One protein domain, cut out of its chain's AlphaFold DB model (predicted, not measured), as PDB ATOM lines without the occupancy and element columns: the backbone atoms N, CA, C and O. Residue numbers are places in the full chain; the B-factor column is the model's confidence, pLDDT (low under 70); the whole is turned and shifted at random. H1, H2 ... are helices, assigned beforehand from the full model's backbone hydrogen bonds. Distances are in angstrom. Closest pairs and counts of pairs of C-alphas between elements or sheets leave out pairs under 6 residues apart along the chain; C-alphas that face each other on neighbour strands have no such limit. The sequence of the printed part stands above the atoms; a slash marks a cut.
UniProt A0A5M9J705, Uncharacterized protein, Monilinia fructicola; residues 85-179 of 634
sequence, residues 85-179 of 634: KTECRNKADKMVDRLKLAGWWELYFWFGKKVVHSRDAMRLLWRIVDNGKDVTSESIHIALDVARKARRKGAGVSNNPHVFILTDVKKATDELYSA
ATOM      1  N   LYS A  85     214.956 264.547 158.917       96.31
ATOM      2  CA  LYS A  85     214.949 263.080 158.872       96.31
ATOM      3  C   LYS A  85     216.201 262.588 158.145       96.31
ATOM      4  O   LYS A  85     216.535 263.130 157.093       96.31
ATOM      5  N   THR A  86     216.809 261.508 158.634       96.69
ATOM      6  CA  THR A  86     218.051 260.922 158.096       96.69
ATOM      7  C   THR A  86     218.017 260.726 156.577       96.69
ATOM      8  O   THR A  86     218.978 261.048 155.897       96.69
ATOM      9  N   GLU A  87     216.887 260.288 156.007       94.38
ATOM     10  CA  GLU A  87     216.748 260.135 154.550       94.38
ATOM     11  C   GLU A  87     216.836 261.473 153.782       94.38
ATOM     12  O   GLU A  87     217.389 261.520 152.685       94.38
ATOM     13  N   CYS A  88     216.303 262.562 154.347       95.06
ATOM     14  CA  CYS A  88     216.407 263.899 153.764       95.06
ATOM     15  C   CYS A  88     217.823 264.461 153.925       95.06
ATOM     16  O   CYS A  88     218.347 265.006 152.958       95.06
ATOM     17  N   ARG A  89     218.451 264.284 155.099       96.75
ATOM     18  CA  ARG A  89     219.840 264.701 155.363       96.75
ATOM     19  C   ARG A  89     220.817 263.994 154.416       96.75
ATOM     20  O   ARG A  89     221.437 264.667 153.607       96.75
ATOM     21  N   ASN A  90     220.771 262.662 154.330       96.69
ATOM     22  CA  ASN A  90     221.587 261.879 153.390       96.69
ATOM     23  C   ASN A  90     221.394 262.280 151.910       96.69
ATOM     24  O   ASN A  90     222.258 262.004 151.079       96.69
ATOM     25  N   LYS A  91     220.246 262.866 151.541       96.44
ATOM     26  CA  LYS A  91     220.008 263.423 150.197       96.44
ATOM     27  C   LYS A  91     220.522 264.849 150.054       96.44
ATOM     28  O   LYS A  91     221.028 265.176 148.989       96.44
ATOM     29  N   ALA A  92     220.396 265.672 151.091       96.94
ATOM     30  CA  ALA A  92     220.979 267.003 151.142       96.94
ATOM     31  C   ALA A  92     222.506 266.929 151.001       96.94
ATOM     32  O   ALA A  92     223.047 267.576 150.115       96.94
ATOM     33  N   ASP A  93     223.167 266.063 151.770       97.25
ATOM     34  CA  ASP A  93     224.624 265.885 151.735       97.25
ATOM     35  C   ASP A  93     225.092 265.464 150.327       97.25
ATOM     36  O   ASP A  93     225.912 266.133 149.704       97.25
ATOM     37  N   LYS A  94     224.442 264.451 149.735       97.19
ATOM     38  CA  LYS A  94     224.708 264.043 148.345       97.19
ATOM     39  C   LYS A  94     224.437 265.144 147.313       97.19
ATOM     40  O   LYS A  94     225.139 265.208 146.306       97.19
ATOM     41  N   MET A  95     223.418 265.986 147.512       96.75
ATOM     42  CA  MET A  95     223.156 267.132 146.633       96.75
ATOM     43  C   MET A  95     224.239 268.203 146.765       96.75
ATOM     44  O   MET A  95     224.616 268.768 145.745       96.75
ATOM     45  N   VAL A  96     224.749 268.458 147.975       97.12
ATOM     46  CA  VAL A  96     225.876 269.373 148.214       97.12
ATOM     47  C   VAL A  96     227.101 268.903 147.436       97.12
ATOM     48  O   VAL A  96     227.621 269.669 146.627       97.12
ATOM     49  N   ASP A  97     227.482 267.632 147.579       96.62
ATOM     50  CA  ASP A  97     228.622 267.052 146.859       96.62
ATOM     51  C   ASP A  97     228.430 267.111 145.333       96.62
ATOM     52  O   ASP A  97     229.304 267.564 144.591       96.62
ATOM     53  N   ARG A  98     227.265 266.663 144.842       96.12
ATOM     54  CA  ARG A  98     227.000 266.506 143.402       96.12
ATOM     55  C   ARG A  98     226.852 267.842 142.670       96.12
ATOM     56  O   ARG A  98     227.309 267.943 141.535       96.12
ATOM     57  N   LEU A  99     226.259 268.851 143.313       95.94
ATOM     58  CA  LEU A  99     226.140 270.218 142.787       95.94
ATOM     59  C   LEU A  99     227.364 271.098 143.113       95.94
ATOM     60  O   LEU A  99     227.382 272.259 142.711       95.94
ATOM     61  N   LYS A 100     228.380 270.565 143.815       96.06
ATOM     62  CA  LYS A 100     229.583 271.286 144.280       96.06
ATOM     63  C   LYS A 100     229.262 272.532 145.123       96.06
ATOM     64  O   LYS A 100     229.908 273.568 144.981       96.06
ATOM     65  N   LEU A 101     228.256 272.425 145.987       96.12
ATOM     66  CA  LEU A 101     227.838 273.507 146.879       96.12
ATOM     67  C   LEU A 101     228.835 273.695 148.025       96.12
ATOM     68  O   LEU A 101     229.427 272.735 148.514       96.12
ATOM     69  N   ALA A 102     228.950 274.922 148.529       96.25
ATOM     70  CA  ALA A 102     229.792 275.244 149.684       96.25
ATOM     71  C   ALA A 102     229.229 274.724 151.025       96.25
ATOM     72  O   ALA A 102     229.859 274.873 152.074       96.25
ATOM     73  N   GLY A 103     228.026 274.142 151.024       97.06
ATOM     74  CA  GLY A 103     227.451 273.440 152.168       97.06
ATOM     75  C   GLY A 103     225.930 273.321 152.109       97.06
ATOM     76  O   GLY A 103     225.271 273.855 151.218       97.06
ATOM     77  N   TRP A 104     225.355 272.655 153.115       97.25
ATOM     78  CA  TRP A 104     223.904 272.447 153.249       97.25
ATOM     79  C   TRP A 104     223.094 273.754 153.214       97.25
ATOM     80  O   TRP A 104     221.944 273.764 152.776       97.25
ATOM     81  N   TRP A 105     223.698 274.858 153.655       97.50
ATOM     82  CA  TRP A 105     223.076 276.175 153.736       97.50
ATOM     83  C   TRP A 105     222.683 276.722 152.350       97.50
ATOM     84  O   TRP A 105     221.654 277.389 152.230       97.50
ATOM     85  N   GLU A 106     223.412 276.364 151.285       97.44
ATOM     86  CA  GLU A 106     223.073 276.756 149.909       97.44
ATOM     87  C   GLU A 106     221.789 276.076 149.415       97.44
ATOM     88  O   GLU A 106     221.041 276.673 148.647       97.44
ATOM     89  N   LEU A 107     221.448 274.880 149.912       97.12
ATOM     90  CA  LEU A 107     220.162 274.241 149.602       97.12
ATOM     91  C   LEU A 107     218.982 275.043 150.171       97.12
ATOM     92  O   LEU A 107     217.928 275.140 149.537       97.12
ATOM     93  N   TYR A 108     219.147 275.627 151.363       97.06
ATOM     94  CA  TYR A 108     218.127 276.487 151.967       97.06
ATOM     95  C   TYR A 108     218.041 277.838 151.268       97.06
ATOM     96  O   TYR A 108     216.926 278.312 151.062       97.06
ATOM     97  N   PHE A 109     219.176 278.410 150.863       96.81
ATOM     98  CA  PHE A 109     219.216 279.645 150.085       96.81
ATOM     99  C   PHE A 109     218.542 279.474 148.713       96.81
ATOM    100  O   PHE A 109     217.581 280.175 148.423       96.81
ATOM    101  N   TRP A 110     218.962 278.494 147.904       95.62
ATOM    102  CA  TRP A 110     218.464 278.321 146.532       95.62
ATOM    103  C   TRP A 110     217.061 277.713 146.434       95.62
ATOM    104  O   TRP A 110     216.276 278.087 145.558       95.62
ATOM    105  N   PHE A 111     216.729 276.736 147.284       94.12
ATOM    106  CA  PHE A 111     215.488 275.960 147.141       94.12
ATOM    107  C   PHE A 111     214.445 276.286 148.216       94.12
ATOM    108  O   PHE A 111     213.241 276.122 147.977       94.12
ATOM    109  N   GLY A 112     214.882 276.804 149.367       94.06
ATOM    110  CA  GLY A 112     214.039 277.165 150.501       94.06
ATOM    111  C   GLY A 112     213.664 275.976 151.391       94.06
ATOM    112  O   GLY A 112     213.368 274.876 150.915       94.06
ATOM    113  N   LYS A 113     213.558 276.231 152.705       94.50
ATOM    114  CA  LYS A 113     213.139 275.277 153.760       94.50
ATOM    115  C   LYS A 113     212.014 274.322 153.339       94.50
ATOM    116  O   LYS A 113     212.067 273.121 153.590       94.50
ATOM    117  N   LYS A 114     210.986 274.854 152.669       92.69
ATOM    118  CA  LYS A 114     209.808 274.109 152.189       92.69
ATOM    119  C   LYS A 114     210.151 272.941 151.256       92.69
ATOM    120  O   LYS A 114     209.500 271.902 151.333       92.69
ATOM    121  N   VAL A 115     211.150 273.109 150.393       94.12
ATOM    122  CA  VAL A 115     211.633 272.056 149.493       94.12
ATOM    123  C   VAL A 115     212.497 271.068 150.274       94.12
ATOM    124  O   VAL A 115     212.193 269.877 150.267       94.12
ATOM    125  N   VAL A 116     213.491 271.564 151.020       96.00
ATOM    126  CA  VAL A 116     214.476 270.736 151.741       96.00
ATOM    127  C   VAL A 116     213.828 269.806 152.781       96.00
ATOM    128  O   VAL A 116     214.198 268.640 152.902       96.00
ATOM    129  N   HIS A 117     212.791 270.269 153.486       94.62
ATOM    130  CA  HIS A 117     212.072 269.458 154.482       94.62
ATOM    131  C   HIS A 117     211.076 268.463 153.861       94.62
ATOM    132  O   HIS A 117     210.593 267.554 154.541       94.62
ATOM    133  N   SER A 118     210.740 268.612 152.578       94.88
ATOM    134  CA  SER A 118     209.804 267.727 151.890       94.88
ATOM    135  C   SER A 118     210.550 266.525 151.310       94.88
ATOM    136  O   SER A 118     211.181 266.611 150.257       94.88
ATOM    137  N   ARG A 119     210.446 265.372 151.985       94.75
ATOM    138  CA  ARG A 119     211.086 264.105 151.574       94.75
ATOM    139  C   ARG A 119     210.864 263.787 150.098       94.75
ATOM    140  O   ARG A 119     211.800 263.426 149.392       94.75
ATOM    141  N   ASP A 120     209.627 263.919 149.632       94.88
ATOM    142  CA  ASP A 120     209.268 263.533 148.270       94.88
ATOM    143  C   ASP A 120     209.702 264.597 147.237       94.88
ATOM    144  O   ASP A 120     210.028 264.242 146.106       94.88
ATOM    145  N   ALA A 121     209.872 265.864 147.645       94.62
ATOM    146  CA  ALA A 121     210.518 266.894 146.826       94.62
ATOM    147  C   ALA A 121     212.030 266.650 146.699       94.62
ATOM    148  O   ALA A 121     212.549 266.617 145.588       94.62
ATOM    149  N   MET A 122     212.722 266.395 147.815       95.31
ATOM    150  CA  MET A 122     214.150 266.046 147.827       95.31
ATOM    151  C   MET A 122     214.439 264.750 147.062       95.31
ATOM    152  O   MET A 122     215.479 264.620 146.422       95.31
ATOM    153  N   ARG A 123     213.515 263.778 147.068       95.12
ATOM    154  CA  ARG A 123     213.605 262.579 146.220       95.12
ATOM    155  C   ARG A 123     213.537 262.913 144.730       95.12
ATOM    156  O   ARG A 123     214.318 262.339 143.977       95.12
ATOM    157  N   LEU A 124     212.627 263.798 144.318       94.19
ATOM    158  CA  LEU A 124     212.492 264.222 142.922       94.19
ATOM    159  C   LEU A 124     213.687 265.067 142.468       94.19
ATOM    160  O   LEU A 124     214.274 264.739 141.443       94.19
ATOM    161  N   LEU A 125     214.102 266.068 143.252       93.56
ATOM    162  CA  LEU A 125     215.294 266.871 142.957       93.56
ATOM    163  C   LEU A 125     216.557 266.015 142.878       93.56
ATOM    164  O   LEU A 125     217.308 266.147 141.916       93.56
ATOM    165  N   TRP A 126     216.749 265.077 143.815       95.62
ATOM    166  CA  TRP A 126     217.868 264.139 143.737       95.62
ATOM    167  C   TRP A 126     217.884 263.385 142.404       95.62
ATOM    168  O   TRP A 126     218.928 263.322 141.780       95.62
ATOM    169  N   ARG A 127     216.745 262.879 141.907       94.00
ATOM    170  CA  ARG A 127     216.703 262.184 140.604       94.00
ATOM    171  C   ARG A 127     217.120 263.068 139.424       94.00
ATOM    172  O   ARG A 127     217.589 262.528 138.433       94.00
ATOM    173  N   ILE A 128     216.922 264.386 139.484       91.19
ATOM    174  CA  ILE A 128     217.421 265.305 138.445       91.19
ATOM    175  C   ILE A 128     218.948 265.415 138.553       91.19
ATOM    176  O   ILE A 128     219.650 265.278 137.563       91.19
ATOM    177  N   VAL A 129     219.451 265.622 139.771       94.25
ATOM    178  CA  VAL A 129     220.869 265.875 140.087       94.25
ATOM    179  C   VAL A 129     221.768 264.637 139.908       94.25
ATOM    180  O   VAL A 129     222.939 264.757 139.546       94.25
ATOM    181  N   ASP A 130     221.216 263.448 140.145       94.31
ATOM    182  CA  ASP A 130     221.872 262.141 139.990       94.31
ATOM    183  C   ASP A 130     221.993 261.758 138.500       94.31
ATOM    184  O   ASP A 130     223.056 261.352 138.038       94.31
ATOM    185  N   ASN A 131     220.921 261.967 137.722       89.69
ATOM    186  CA  ASN A 131     220.864 261.591 136.303       89.69
ATOM    187  C   ASN A 131     221.414 262.672 135.353       89.69
ATOM    188  O   ASN A 131     221.893 262.352 134.266       89.69
ATOM    189  N   GLY A 132     221.326 263.949 135.729       85.25
ATOM    190  CA  GLY A 132     221.811 265.071 134.932       85.25
ATOM    191  C   GLY A 132     223.330 265.206 135.016       85.25
ATOM    192  O   GLY A 132     223.902 265.230 136.111       85.25
ATOM    193  N   LYS A 133     224.002 265.313 133.865       78.06
ATOM    194  CA  LYS A 133     225.457 265.533 133.822       78.06
ATOM    195  C   LYS A 133     225.848 266.967 134.185       78.06
ATOM    196  O   LYS A 133     226.801 267.127 134.942       78.06
ATOM    197  N   ASP A 134     225.051 267.949 133.758       86.94
ATOM    198  CA  ASP A 134     225.399 269.382 133.783       86.94
ATOM    199  C   ASP A 134     224.353 270.253 134.514       86.94
ATOM    200  O   ASP A 134     224.209 271.449 134.270       86.94
ATOM    201  N   VAL A 135     223.585 269.651 135.427       92.12
ATOM    202  CA  VAL A 135     222.563 270.361 136.211       92.12
ATOM    203  C   VAL A 135     223.226 271.157 137.339       92.12
ATOM    204  O   VAL A 135     223.854 270.575 138.222       92.12
ATOM    205  N   THR A 136     223.045 272.479 137.343       93.75
ATOM    206  CA  THR A 136     223.528 273.392 138.391       93.75
ATOM    207  C   THR A 136     222.418 273.736 139.393       93.75
ATOM    208  O   THR A 136     221.227 273.557 139.128       93.75
ATOM    209  N   SER A 137     222.780 274.259 140.567       93.00
ATOM    210  CA  SER A 137     221.803 274.794 141.529       93.00
ATOM    211  C   SER A 137     220.981 275.944 140.945       93.00
ATOM    212  O   SER A 137     219.776 276.016 141.181       93.00
ATOM    213  N   GLU A 138     221.615 276.800 140.142       90.56
ATOM    214  CA  GLU A 138     220.980 277.918 139.446       90.56
ATOM    215  C   GLU A 138     219.942 277.441 138.420       90.56
ATOM    216  O   GLU A 138     218.824 277.958 138.410       90.56
ATOM    217  N   SER A 139     220.240 276.411 137.613       91.56
ATOM    218  CA  SER A 139     219.271 275.889 136.636       91.56
ATOM    219  C   SER A 139     218.044 275.272 137.318       91.56
ATOM    220  O   SER A 139     216.911 275.522 136.900       91.56
ATOM    221  N   ILE A 140     218.241 274.565 138.439       93.50
ATOM    222  CA  ILE A 140     217.148 274.077 139.293       93.50
ATOM    223  C   ILE A 140     216.354 275.245 139.892       93.50
ATOM    224  O   ILE A 140     215.123 275.208 139.894       93.50
ATOM    225  N   HIS A 141     217.026 276.278 140.404       92.62
ATOM    226  CA  HIS A 141     216.372 277.448 140.991       92.62
ATOM    227  C   HIS A 141     215.495 278.185 139.964       92.62
ATOM    228  O   HIS A 141     214.332 278.486 140.254       92.62
ATOM    229  N   ILE A 142     216.008 278.401 138.749       90.12
ATOM    230  CA  ILE A 142     215.282 279.027 137.637       90.12
ATOM    231  C   ILE A 142     214.057 278.187 137.251       90.12
ATOM    232  O   ILE A 142     212.947 278.719 137.236       90.12
ATOM    233  N   ALA A 143     214.217 276.876 137.028       91.12
ATOM    234  CA  ALA A 143     213.104 275.981 136.695       91.12
ATOM    235  C   ALA A 143     212.037 275.936 137.811       91.12
ATOM    236  O   ALA A 143     210.831 275.975 137.553       91.12
ATOM    237  N   LEU A 144     212.454 275.946 139.086       91.25
ATOM    238  CA  LEU A 144     211.534 276.056 140.220       91.25
ATOM    239  C   LEU A 144     210.778 277.388 140.226       91.25
ATOM    240  O   LEU A 144     209.589 277.397 140.553       91.25
ATOM    241  N   ASP A 145     211.408 278.512 139.878       88.69
ATOM    242  CA  ASP A 145     210.707 279.794 139.794       88.69
ATOM    243  C   ASP A 145     209.780 279.893 138.574       88.69
ATOM    244  O   ASP A 145     208.655 280.381 138.717       88.69
ATOM    245  N   VAL A 146     210.154 279.341 137.416       89.31
ATOM    246  CA  VAL A 146     209.252 279.183 136.259       89.31
ATOM    247  C   VAL A 146     208.018 278.367 136.652       89.31
ATOM    248  O   VAL A 146     206.886 278.822 136.451       89.31
ATOM    249  N   ALA A 147     208.201 277.229 137.325       89.12
ATOM    250  CA  ALA A 147     207.107 276.405 137.830       89.12
ATOM    251  C   ALA A 147     206.209 277.157 138.838       89.12
ATOM    252  O   ALA A 147     204.980 277.185 138.679       89.12
ATOM    253  N   ARG A 148     206.806 277.852 139.822       87.19
ATOM    254  CA  ARG A 148     206.096 278.705 140.799       87.19
ATOM    255  C   ARG A 148     205.316 279.827 140.099       87.19
ATOM    256  O   ARG A 148     204.162 280.083 140.453       87.19
ATOM    257  N   LYS A 149     205.909 280.498 139.103       85.25
ATOM    258  CA  LYS A 149     205.284 281.548 138.273       85.25
ATOM    259  C   LYS A 149     204.104 280.990 137.474       85.25
ATOM    260  O   LYS A 149     203.028 281.588 137.501       85.25
ATOM    261  N   ALA A 150     204.268 279.845 136.814       85.75
ATOM    262  CA  ALA A 150     203.211 279.179 136.056       85.75
ATOM    263  C   ALA A 150     202.037 278.770 136.961       85.75
ATOM    264  O   ALA A 150     200.876 279.002 136.618       85.75
ATOM    265  N   ARG A 151     202.320 278.241 138.159       86.06
ATOM    266  CA  ARG A 151     201.285 277.909 139.147       86.06
ATOM    267  C   ARG A 151     200.496 279.138 139.604       86.06
ATOM    268  O   ARG A 151     199.272 279.075 139.621       86.06
ATOM    269  N   ARG A 152     201.165 280.259 139.911       82.00
ATOM    270  CA  ARG A 152     200.501 281.527 140.289       82.00
ATOM    271  C   ARG A 152     199.586 282.086 139.188       82.00
ATOM    272  O   ARG A 152     198.653 282.808 139.514       82.00
ATOM    273  N   LYS A 153     199.842 281.769 137.910       82.38
ATOM    274  CA  LYS A 153     199.004 282.190 136.772       82.38
ATOM    275  C   LYS A 153     197.766 281.311 136.548       82.38
ATOM    276  O   LYS A 153     196.776 281.826 136.044       82.38
ATOM    277  N   GLY A 154     197.830 280.009 136.853       70.00
ATOM    278  CA  GLY A 154     196.841 279.037 136.355       70.00
ATOM    279  C   GLY A 154     196.195 278.091 137.371       70.00
ATOM    280  O   GLY A 154     195.301 277.345 136.984       70.00
ATOM    281  N   ALA A 155     196.620 278.068 138.639       55.84
ATOM    282  CA  ALA A 155     196.086 277.129 139.631       55.84
ATOM    283  C   ALA A 155     195.169 277.803 140.661       55.84
ATOM    284  O   ALA A 155     195.498 278.852 141.215       55.84
ATOM    285  N   GLY A 156     194.056 277.138 140.984       59.06
ATOM    286  CA  GLY A 156     193.226 277.488 142.136       59.06
ATOM    287  C   GLY A 156     193.987 277.366 143.463       59.06
ATOM    288  O   GLY A 156     194.979 276.638 143.581       59.06
ATOM    289  N   VAL A 157     193.510 278.084 144.480       55.16
ATOM    290  CA  VAL A 157     194.149 278.160 145.801       55.16
ATOM    291  C   VAL A 157     193.912 276.864 146.588       55.16
ATOM    292  O   VAL A 157     193.012 276.773 147.416       55.16
ATOM    293  N   SER A 158     194.734 275.841 146.340       61.69
ATOM    294  CA  SER A 158     194.887 274.743 147.299       61.69
ATOM    295  C   SER A 158     195.473 275.294 148.598       61.69
ATOM    296  O   SER A 158     196.536 275.911 148.598       61.69
ATOM    297  N   ASN A 159     194.814 275.029 149.724       67.75
ATOM    298  CA  ASN A 159     195.317 275.438 151.036       67.75
ATOM    299  C   ASN A 159     196.493 274.568 151.526       67.75
ATOM    300  O   ASN A 159     197.069 274.860 152.570       67.75
ATOM    301  N   ASN A 160     196.863 273.499 150.804       76.75
ATOM    302  CA  ASN A 160     197.941 272.600 151.209       76.75
ATOM    303  C   ASN A 160     199.287 272.987 150.551       76.75
ATOM    304  O   ASN A 160     199.482 272.727 149.357       76.75
ATOM    305  N   PRO A 161     200.260 273.538 151.308       72.75
ATOM    306  CA  PRO A 161     201.541 273.963 150.753       72.75
ATOM    307  C   PRO A 161     202.390 272.800 150.218       72.75
ATOM    308  O   PRO A 161     203.162 273.012 149.286       72.75
ATOM    309  N   HIS A 162     202.246 271.576 150.742       75.81
ATOM    310  CA  HIS A 162     203.023 270.419 150.279       75.81
ATOM    311  C   HIS A 162     202.652 269.993 148.857       75.81
ATOM    312  O   HIS A 162     203.538 269.674 148.065       75.81
ATOM    313  N   VAL A 163     201.364 270.065 148.503       76.50
ATOM    314  CA  VAL A 163     200.886 269.769 147.140       76.50
ATOM    315  C   VAL A 163     201.502 270.742 146.137       76.50
ATOM    316  O   VAL A 163     201.960 270.331 145.072       76.50
ATOM    317  N   PHE A 164     201.584 272.025 146.496       81.25
ATOM    318  CA  PHE A 164     202.244 273.032 145.672       81.25
ATOM    319  C   PHE A 164     203.741 272.783 145.509       81.25
ATOM    320  O   PHE A 164     204.222 272.828 144.385       81.25
ATOM    321  N   ILE A 165     204.465 272.472 146.588       84.38
ATOM    322  CA  ILE A 165     205.911 272.202 146.529       84.38
ATOM    323  C   ILE A 165     206.206 271.021 145.596       84.38
ATOM    324  O   ILE A 165     207.091 271.120 144.753       84.38
ATOM    325  N   LEU A 166     205.443 269.928 145.699       88.94
ATOM    326  CA  LEU A 166     205.614 268.762 144.826       88.94
ATOM    327  C   LEU A 166     205.207 269.046 143.376       88.94
ATOM    328  O   LEU A 166     205.856 268.546 142.464       88.94
ATOM    329  N   THR A 167     204.177 269.866 143.150       88.25
ATOM    330  CA  THR A 167     203.776 270.287 141.796       88.25
ATOM    331  C   THR A 167     204.835 271.186 141.155       88.25
ATOM    332  O   THR A 167     205.158 271.001 139.986       88.25
ATOM    333  N   ASP A 168     205.389 272.133 141.916       88.50
ATOM    334  CA  ASP A 168     206.425 273.055 141.448       88.50
ATOM    335  C   ASP A 168     207.720 272.286 141.134       88.50
ATOM    336  O   ASP A 168     208.282 272.440 140.054       88.50
ATOM    337  N   VAL A 169     208.143 271.384 142.030       90.81
ATOM    338  CA  VAL A 169     209.312 270.514 141.815       90.81
ATOM    339  C   VAL A 169     209.098 269.572 140.638       90.81
ATOM    340  O   VAL A 169     209.992 269.469 139.813       90.81
ATOM    341  N   LYS A 170     207.928 268.930 140.505       91.88
ATOM    342  CA  LYS A 170     207.655 268.048 139.363       91.88
ATOM    343  C   LYS A 170     207.699 268.810 138.036       91.88
ATOM    344  O   LYS A 170     208.297 268.319 137.093       91.88
ATOM    345  N   LYS A 171     207.129 270.014 137.955       89.88
ATOM    346  CA  LYS A 171     207.220 270.824 136.730       89.88
ATOM    347  C   LYS A 171     208.663 271.204 136.393       89.88
ATOM    348  O   LYS A 171     209.045 271.075 135.240       89.88
ATOM    349  N   ALA A 172     209.460 271.587 137.392       88.56
ATOM    350  CA  ALA A 172     210.887 271.838 137.204       88.56
ATOM    351  C   ALA A 172     211.654 270.567 136.775       88.56
ATOM    352  O   ALA A 172     212.544 270.649 135.935       88.56
ATOM    353  N   THR A 173     211.282 269.386 137.297       87.69
ATOM    354  CA  THR A 173     211.761 268.081 136.809       87.69
ATOM    355  C   THR A 173     211.446 267.927 135.321       87.69
ATOM    356  O   THR A 173     212.361 267.740 134.527       87.69
ATOM    357  N   ASP A 174     210.170 268.021 134.947       88.94
ATOM    358  CA  ASP A 174     209.694 267.773 133.585       88.94
ATOM    359  C   ASP A 174     210.346 268.754 132.577       88.94
ATOM    360  O   ASP A 174     210.731 268.350 131.480       88.94
ATOM    361  N   GLU A 175     210.551 270.019 132.967       88.38
ATOM    362  CA  GLU A 175     211.222 271.065 132.178       88.38
ATOM    363  C   GLU A 175     212.719 270.772 131.962       88.38
ATOM    364  O   GLU A 175     213.179 270.745 130.819       88.38
ATOM    365  N   LEU A 176     213.467 270.463 133.031       87.31
ATOM    366  CA  LEU A 176     214.899 270.149 132.941       87.31
ATOM    367  C   LEU A 176     215.167 268.851 132.162       87.31
ATOM    368  O   LEU A 176     216.094 268.810 131.357       87.31
ATOM    369  N   TYR A 177     214.334 267.819 132.341       85.12
ATOM    370  CA  TYR A 177     214.438 266.581 131.559       85.12
ATOM    371  C   TYR A 177     214.134 266.806 130.072       85.12
ATOM    372  O   TYR A 177     214.839 266.259 129.223       85.12
ATOM    373  N   SER A 178     213.129 267.629 129.750       84.31
ATOM    374  CA  SER A 178     212.790 267.963 128.359       84.31
ATOM    375  C   SER A 178     213.931 268.705 127.657       84.31
ATOM    376  O   SER A 178     214.233 268.400 126.507       84.31
ATOM    377  N   ALA A 179     214.609 269.624 128.355       79.06
ATOM    378  CA  ALA A 179     215.791 270.302 127.828       79.06
ATOM    379  C   ALA A 179     216.929 269.311 127.514       79.06
ATOM    380  O   ALA A 179     217.415 269.281 126.387       79.06
TER     381      ALA A 179
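Overview. This is residues 85 to 179 of the 634 residues of an uncharacterized protein of Monilinia fructicola (UniProt A0A5M9J705). What shape is it? H6, H4 and H1 lie side by side as a layer; H5 and H2 cross one face, H3 between H2 and the layer. How large? The 95 printed residues, class all helix with six named helices, H1 to H6 in order, are compact: radius of gyration of the C-alphas 12.7 A, spans 37 by 31 by 19 A.

Arrangement. What touches the longest helix? H6, residues 161 to 179, touches H4, residues 119 to 131, the same way at a shallow tilt of 11 degrees, the closest C-alphas being Leu 166 and Ala 121, 5.6 A. With residues 168 to 176 alone it touches H5, residues 137 to 154, opposite ways at a steep tilt of 62 degrees, closest C-alphas Ala 172 and Ala 143, 4.7 A. H3, residues 113 to 116, only just touches H6's residues 162 to 165, with 3 pairs within 8 A, closest C-alphas Val 115 and Ile 165, 6.4 A. What lies beyond? H4 touches H1, residues 86 to 99, closest C-alphas Arg 119 and Cys 88, 5.8 A. H1's residues 92 to 96 touch H2, residues 104 to 111, about perpendicular at 81 degrees, closest C-alphas Val 96 and Trp 104, 6.2 A. Are the backbones helical? H4, H5 and H6 have every O i to N i+4 pair within hydrogen-bond range, H1 9 of 10, H2 3 of 4; H3 is too short for one.

Along the chain. Where does H1 begin? C-alpha 86 is at (218.051, 260.922, 158.096). Where does H6 end? After 27.2 A, C-alpha 179 is at (215.791, 270.302, 127.828).

Size, cuts and confidence. Is it cut? The printed part has no cut and no long link. Where is confidence low? Residues 155 to 159 are under 70.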